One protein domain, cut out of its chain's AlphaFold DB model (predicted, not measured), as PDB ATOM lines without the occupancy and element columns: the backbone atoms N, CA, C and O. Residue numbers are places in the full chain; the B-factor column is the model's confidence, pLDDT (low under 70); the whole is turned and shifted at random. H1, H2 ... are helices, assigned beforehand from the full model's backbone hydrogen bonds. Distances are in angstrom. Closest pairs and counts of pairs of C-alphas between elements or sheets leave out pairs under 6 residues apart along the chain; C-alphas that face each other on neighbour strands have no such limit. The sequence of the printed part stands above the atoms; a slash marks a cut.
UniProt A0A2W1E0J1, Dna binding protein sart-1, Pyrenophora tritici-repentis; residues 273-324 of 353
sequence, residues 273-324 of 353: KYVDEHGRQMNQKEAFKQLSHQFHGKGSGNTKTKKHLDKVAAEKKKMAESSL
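What this domain is: This is residues 273 to 324 of the 353 residues of the protein "Dna binding protein sart-1" of Pyrenophora tritici-repentis (UniProt A0A2W1E0J1). Two helices make an open, lopsided U: after a loop of residues 273 to 283 that doubles back on itself, H1 runs one way, the chain turns through residues 297 to 301, and the longer H2 folds back with a gap between the two. The H2 side, with residues 321 to 324 as a tail beyond it, reaches well past the beginning of H1. The printed part has 52 residues, with two named helices, H1 then H2, no named strand, and the class all helix. It is loose, with a radius of gyration of the C-alphas of 12.7 A, and elongated, spanning 44 by 27 by 16 A.

How they stand to each other: Look first at H1, residues 284 to 296, whose N-to-C direction is (-0.88, 0.29, 0.38). A tight link of 5 residues leads to H2, residues 302 to 320, with direction (0.99, -0.10, 0.08). The two helices are apart, with no C-alpha of the one within 8 A of the other. In both H1 and H2, every O i to N i+4 pair is within hydrogen-bond range.

Where its parts are: Start at C-alpha 273, at (12.438, 51.941, -0.607). Find C-alpha 284 at (7.433, 48.143, -6.852); from there H1 runs 17.9 A to C-alpha 296. H2 runs 26.6 A from C-alpha 302 to C-alpha 320 at (19.065, 31.309, 4.466).

The domain as a whole: The two C-alphas farthest apart are those of His 296 and Leu 324, 44.2 A. Residues 291 to 298, 301 to 307 and 317 to 324 stand free. The printed part has no cut. Its mean pLDDT is 87.3; look for low confidence, under 70, at residues 322 to 324.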
ATOM      1  N   LYS A 273      12.506  53.289  -1.187       91.62
ATOM      2  CA  LYS A 273      12.438  51.941  -0.607       91.62
ATOM      3  C   LYS A 273      11.028  51.663  -0.113       91.62
ATOM      4  O   LYS A 273      10.490  52.413   0.695       91.62
ATOM      5  N   TYR A 274      10.458  50.559  -0.580       93.75
ATOM      6  CA  TYR A 274       9.158  50.077  -0.130       93.75
ATOM      7  C   TYR A 274       9.375  48.915   0.829       93.75
ATOM      8  O   TYR A 274      10.075  47.966   0.482       93.75
ATOM      9  N   VAL A 275       8.803  48.987   2.027       92.88
ATOM     10  CA  VAL A 275       8.982  47.977   3.077       92.88
ATOM     11  C   VAL A 275       7.637  47.412   3.513       92.88
ATOM     12  O   VAL A 275       6.663  48.150   3.613       92.88
ATOM     13  N   ASP A 276       7.593  46.095   3.696       89.31
ATOM     14  CA  ASP A 276       6.430  45.358   4.207       89.31
ATOM     15  C   ASP A 276       6.370  45.429   5.749       89.31
ATOM     16  O   ASP A 276       7.352  45.810   6.390       89.31
ATOM     17  N   GLU A 277       5.277  44.963   6.360       87.06
ATOM     18  CA  GLU A 277       5.083  44.891   7.826       87.06
ATOM     19  C   GLU A 277       6.199  44.107   8.542       87.06
ATOM     20  O   GLU A 277       6.498  44.323   9.714       87.06
ATOM     21  N   HIS A 278       6.850  43.199   7.820       84.56
ATOM     22  CA  HIS A 278       7.944  42.369   8.318       84.56
ATOM     23  C   HIS A 278       9.340  42.935   8.006       84.56
ATOM     24  O   HIS A 278      10.328  42.207   8.086       84.56
ATOM     25  N   GLY A 279       9.442  44.200   7.581       85.88
ATOM     26  CA  GLY A 279      10.714  44.853   7.246       85.88
ATOM     27  C   GLY A 279      11.375  44.338   5.959       85.88
ATOM     28  O   GLY A 279      12.525  44.670   5.672       85.88
ATOM     29  N   ARG A 280      10.668  43.525   5.161       88.12
ATOM     30  CA  ARG A 280      11.144  43.039   3.857       88.12
ATOM     31  C   ARG A 280      11.070  44.169   2.833       88.12
ATOM     32  O   ARG A 280      10.024  44.797   2.699       88.12
ATOM     33  N   GLN A 281      12.140  44.377   2.067       90.00
ATOM     34  CA  GLN A 281      12.099  45.278   0.913       90.00
ATOM     35  C   GLN A 281      11.204  44.671  -0.173       90.00
ATOM     36  O   GLN A 281      11.467  43.580  -0.681       90.00
ATOM     37  N   MET A 282      10.117  45.363  -0.494       89.25
ATOM     38  CA  MET A 282       9.163  44.959  -1.514       89.25
ATOM     39  C   MET A 282       9.580  45.448  -2.890       89.25
ATOM     40  O   MET A 282      10.125  46.540  -3.060       89.25
ATOM     41  N   ASN A 283       9.220  44.663  -3.900       91.75
ATOM     42  CA  ASN A 283       9.265  45.126  -5.276       91.75
ATOM     43  C   ASN A 283       8.172  46.190  -5.509       91.75
ATOM     44  O   ASN A 283       7.114  46.150  -4.882       91.75
ATOM     45  N   GLN A 284       8.372  47.084  -6.476       93.69
ATOM     46  CA  GLN A 284       7.433  48.143  -6.852       93.69
ATOM     47  C   GLN A 284       6.013  47.612  -7.123       93.69
ATOM     48  O   GLN A 284       5.028  48.239  -6.743       93.69
ATOM     49  N   LYS A 285       5.889  46.418  -7.723       91.75
ATOM     50  CA  LYS A 285       4.589  45.766  -7.968       91.75
ATOM     51  C   LYS A 285       3.888  45.331  -6.679       91.75
ATOM     52  O   LYS A 285       2.666  45.414  -6.586       91.75
ATOM     53  N   GLU A 286       4.645  44.832  -5.708       90.06
ATOM     54  CA  GLU A 286       4.104  44.422  -4.410       90.06
ATOM     55  C   GLU A 286       3.728  45.658  -3.589       90.06
ATOM     56  O   GLU A 286       2.616  45.721  -3.072       90.06
ATOM     57  N   ALA A 287       4.575  46.689  -3.614       93.56
ATOM     58  CA  ALA A 287       4.312  47.984  -3.002       93.56
ATOM     59  C   ALA A 287       3.043  48.653  -3.556       93.56
ATOM     60  O   ALA A 287       2.168  49.043  -2.789       93.56
ATOM     61  N   PHE A 288       2.878  48.709  -4.883       93.69
ATOM     62  CA  PHE A 288       1.658  49.232  -5.507       93.69
ATOM     63  C   PHE A 288       0.420  48.412  -5.130       93.69
ATOM     64  O   PHE A 288      -0.670  48.948  -4.929       93.69
ATOM     65  N   LYS A 289       0.567  47.091  -5.007       92.69
ATOM     66  CA  LYS A 289      -0.538  46.224  -4.602       92.69
ATOM     67  C   LYS A 289      -0.947  46.475  -3.149       92.69
ATOM     68  O   LYS A 289      -2.138  46.530  -2.868       92.69
ATOM     69  N   GLN A 290       0.010  46.665  -2.246       91.81
ATOM     70  CA  GLN A 290      -0.285  47.043  -0.864       91.81
ATOM     71  C   GLN A 290      -0.915  48.433  -0.779       91.81
ATOM     72  O   GLN A 290      -1.966  48.582  -0.162       91.81
ATOM     73  N   LEU A 291      -0.353  49.417  -1.489       92.00
ATOM     74  CA  LEU A 291      -0.902  50.771  -1.563       92.00
ATOM     75  C   LEU A 291      -2.331  50.766  -2.118       92.00
ATOM     76  O   LEU A 291      -3.205  51.431  -1.574       92.00
ATOM     77  N   SER A 292      -2.608  49.975  -3.157       93.62
ATOM     78  CA  SER A 292      -3.956  49.884  -3.728       93.62
ATOM     79  C   SER A 292      -4.946  49.157  -2.813       93.62
ATOM     80  O   SER A 292      -6.097  49.584  -2.754       93.62
ATOM     81  N   HIS A 293      -4.536  48.127  -2.060       92.56
ATOM     82  CA  HIS A 293      -5.389  47.528  -1.025       92.56
ATOM     83  C   HIS A 293      -5.683  48.513   0.112       92.56
ATOM     84  O   HIS A 293      -6.831  48.593   0.544       92.56
ATOM     85  N   GLN A 294      -4.682  49.286   0.550       92.56
ATOM     86  CA  GLN A 294      -4.853  50.324   1.566       92.56
ATOM     87  C   GLN A 294      -5.791  51.433   1.077       92.56
ATOM     88  O   GLN A 294      -6.660  51.882   1.816       92.56
ATOM     89  N   PHE A 295      -5.653  51.832  -0.189       95.81
ATOM     90  CA  PHE A 295      -6.486  52.858  -0.807       95.81
ATOM     91  C   PHE A 295      -7.942  52.406  -0.993       95.81
ATOM     92  O   PHE A 295      -8.864  53.156  -0.697       95.81
ATOM     93  N   HIS A 296      -8.175  51.175  -1.460       95.12
ATOM     94  CA  HIS A 296      -9.533  50.667  -1.700       95.12
ATOM     95  C   HIS A 296     -10.187  50.035  -0.459       95.12
ATOM     96  O   HIS A 296     -11.346  49.628  -0.535       95.12
ATOM     97  N   GLY A 297      -9.448  49.861   0.642       93.88
ATOM     98  CA  GLY A 297      -9.902  49.181   1.864       93.88
ATOM     99  C   GLY A 297     -10.240  47.693   1.685       93.88
ATOM    100  O   GLY A 297     -10.738  47.048   2.604       93.88
ATOM    101  N   LYS A 298      -9.992  47.128   0.498       90.94
ATOM    102  CA  LYS A 298     -10.286  45.732   0.154       90.94
ATOM    103  C   LYS A 298      -8.990  44.941   0.178       90.94
ATOM    104  O   LYS A 298      -8.187  45.011  -0.753       90.94
ATOM    105  N   GLY A 299      -8.801  44.190   1.257       87.31
ATOM    106  CA  GLY A 299      -7.656  43.306   1.421       87.31
ATOM    107  C   GLY A 299      -7.628  42.159   0.408       87.31
ATOM    108  O   GLY A 299      -8.607  41.834  -0.271       87.31
ATOM    109  N   SER A 300      -6.477  41.500   0.327       86.62
ATOM    110  CA  SER A 300      -6.337  40.268  -0.443       86.62
ATOM    111  C   SER A 300      -7.123  39.127   0.216       86.62
ATOM    112  O   SER A 300      -7.027  38.921   1.420       86.62
ATOM    113  N   GLY A 301      -7.839  38.323  -0.576       89.69
ATOM    114  CA  GLY A 301      -8.515  37.123  -0.066       89.69
ATOM    115  C   GLY A 301      -7.548  36.093   0.542       89.69
ATOM    116  O   GLY A 301      -6.396  35.989   0.111       89.69
ATOM    117  N   ASN A 302      -8.041  35.294   1.494       89.88
ATOM    118  CA  ASN A 302      -7.256  34.364   2.327       89.88
ATOM    119  C   ASN A 302      -6.368  33.390   1.517       89.88
ATOM    120  O   ASN A 302      -5.195  33.185   1.808       89.88
ATOM    121  N   THR A 303      -6.871  32.832   0.414       92.00
ATOM    122  CA  THR A 303      -6.069  31.926  -0.432       92.00
ATOM    123  C   THR A 303      -4.855  32.626  -1.055       92.00
ATOM    124  O   THR A 303      -3.808  32.013  -1.253       92.00
ATOM    125  N   LYS A 304      -4.977  33.919  -1.375       89.38
ATOM    126  CA  LYS A 304      -3.892  34.713  -1.971       89.38
ATOM    127  C   LYS A 304      -2.881  35.165  -0.915       89.38
ATOM    128  O   LYS A 304      -1.698  35.229  -1.237       89.38
ATOM    129  N   THR A 305      -3.320  35.446   0.315       88.00
ATOM    130  CA  THR A 305      -2.408  35.778   1.421       88.00
ATOM    131  C   THR A 305      -1.582  34.563   1.828       88.00
ATOM    132  O   THR A 305      -0.366  34.687   1.908       88.00
ATOM    133  N   LYS A 306      -2.191  33.370   1.943       91.25
ATOM    134  CA  LYS A 306      -1.462  32.112   2.199       91.25
ATOM    135  C   LYS A 306      -0.368  31.851   1.164       91.25
ATOM    136  O   LYS A 306       0.791  31.730   1.528       91.25
ATOM    137  N   LYS A 307      -0.701  31.915  -0.131       90.88
ATOM    138  CA  LYS A 307       0.298  31.764  -1.207       90.88
ATOM    139  C   LYS A 307       1.420  32.803  -1.137       90.88
ATOM    140  O   LYS A 307       2.550  32.506  -1.510       90.88
ATOM    141  N   HIS A 308       1.112  34.031  -0.717       86.44
ATOM    142  CA  HIS A 308       2.134  35.060  -0.552       86.44
ATOM    143  C   HIS A 308       3.047  34.757   0.640       86.44
ATOM    144  O   HIS A 308       4.259  34.831   0.480       86.44
ATOM    145  N   LEU A 309       2.493  34.343   1.783       89.25
ATOM    146  CA  LEU A 309       3.267  33.916   2.951       89.25
ATOM    147  C   LEU A 309       4.149  32.705   2.634       89.25
ATOM    148  O   LEU A 309       5.326  32.720   2.980       89.25
ATOM    149  N   ASP A 310       3.629  31.719   1.901       91.50
ATOM    150  CA  ASP A 310       4.402  30.553   1.459       91.50
ATOM    151  C   ASP A 310       5.556  30.968   0.539       91.50
ATOM    152  O   ASP A 310       6.683  30.499   0.691       91.50
ATOM    153  N   LYS A 311       5.305  31.905  -0.388       88.94
ATOM    154  CA  LYS A 311       6.343  32.462  -1.263       88.94
ATOM    155  C   LYS A 311       7.419  33.193  -0.456       88.94
ATOM    156  O   LYS A 311       8.602  32.980  -0.696       88.94
ATOM    157  N   VAL A 312       7.021  34.016   0.510       87.19
ATOM    158  CA  VAL A 312       7.945  34.761   1.378       87.19
ATOM    159  C   VAL A 312       8.758  33.810   2.255       87.19
ATOM    160  O   VAL A 312       9.964  33.996   2.405       87.19
ATOM    161  N   ALA A 313       8.135  32.761   2.796       88.25
ATOM    162  CA  ALA A 313       8.817  31.733   3.571       88.25
ATOM    163  C   ALA A 313       9.818  30.949   2.710       88.25
ATOM    164  O   ALA A 313      10.946  30.725   3.143       88.25
ATOM    165  N   ALA A 314       9.445  30.594   1.478       87.06
ATOM    166  CA  ALA A 314      10.332  29.927   0.532       87.06
ATOM    167  C   ALA A 314      11.511  30.819   0.108       87.06
ATOM    168  O   ALA A 314      12.643  30.347   0.061       87.06
ATOM    169  N   GLU A 315      11.283  32.111  -0.151       84.12
ATOM    170  CA  GLU A 315      12.352  33.072  -0.461       84.12
ATOM    171  C   GLU A 315      13.286  33.287   0.733       84.12
ATOM    172  O   GLU A 315      14.505  33.264   0.569       84.12
ATOM    173  N   LYS A 316      12.736  33.420   1.947       84.56
ATOM    174  CA  LYS A 316      13.522  33.521   3.183       84.56
ATOM    175  C   LYS A 316      14.353  32.262   3.418       84.56
ATOM    176  O   LYS A 316      15.527  32.371   3.755       84.56
ATOM    177  N   LYS A 317      13.766  31.081   3.202       85.56
ATOM    178  CA  LYS A 317      14.455  29.791   3.303       85.56
ATOM    179  C   LYS A 317      15.572  29.685   2.266       85.56
ATOM    180  O   LYS A 317      16.699  29.406   2.638       85.56
ATOM    181  N   LYS A 318      15.308  30.037   1.007       81.06
ATOM    182  CA  LYS A 318      16.321  30.051  -0.058       81.06
ATOM    183  C   LYS A 318      17.461  31.034   0.222       81.06
ATOM    184  O   LYS A 318      18.609  30.728  -0.074       81.06
ATOM    185  N   MET A 319      17.165  32.208   0.785       74.25
ATOM    186  CA  MET A 319      18.199  33.159   1.205       74.25
ATOM    187  C   MET A 319      19.001  32.650   2.407       74.25
ATOM    188  O   MET A 319      20.211  32.837   2.436       74.25
ATOM    189  N   ALA A 320      18.364  31.967   3.362       77.38
ATOM    190  CA  ALA A 320      19.065  31.309   4.466       77.38
ATOM    191  C   ALA A 320      19.923  30.119   3.987       77.38
ATOM    192  O   ALA A 320      20.993  29.871   4.532       77.38
ATOM    193  N   GLU A 321      19.491  29.423   2.934       75.06
ATOM    194  CA  GLU A 321      20.199  28.305   2.293       75.06
ATOM    195  C   GLU A 321      21.284  28.763   1.287       75.06
ATOM    196  O   GLU A 321      21.970  27.945   0.667       75.06
ATOM    197  N   SER A 322      21.481  30.073   1.109       59.78
ATOM    198  CA  SER A 322      22.336  30.625   0.055       59.78
ATOM    199  C   SER A 322      23.802  30.782   0.472       59.78
ATOM    200  O   SER A 322      24.176  31.764   1.107       59.78
ATOM    201  N   SER A 323      24.637  29.846   0.007       56.25
ATOM    202  CA  SER A 323      25.967  30.045  -0.619       56.25
ATOM    203  C   SER A 323      26.812  28.779  -0.461       56.25
ATOM    204  O   SER A 323      27.331  28.251  -1.442       56.25
ATOM    205  N   LEU A 324      26.901  28.265   0.768       57.53
ATOM    206  CA  LEU A 324      27.712  27.090   1.089       57.53
ATOM    207  C   LEU A 324      26.960  25.777   0.808       57.53
ATOM    208  O   LEU A 324      27.571  24.785   0.419       57.53
TER     209      LEU A 324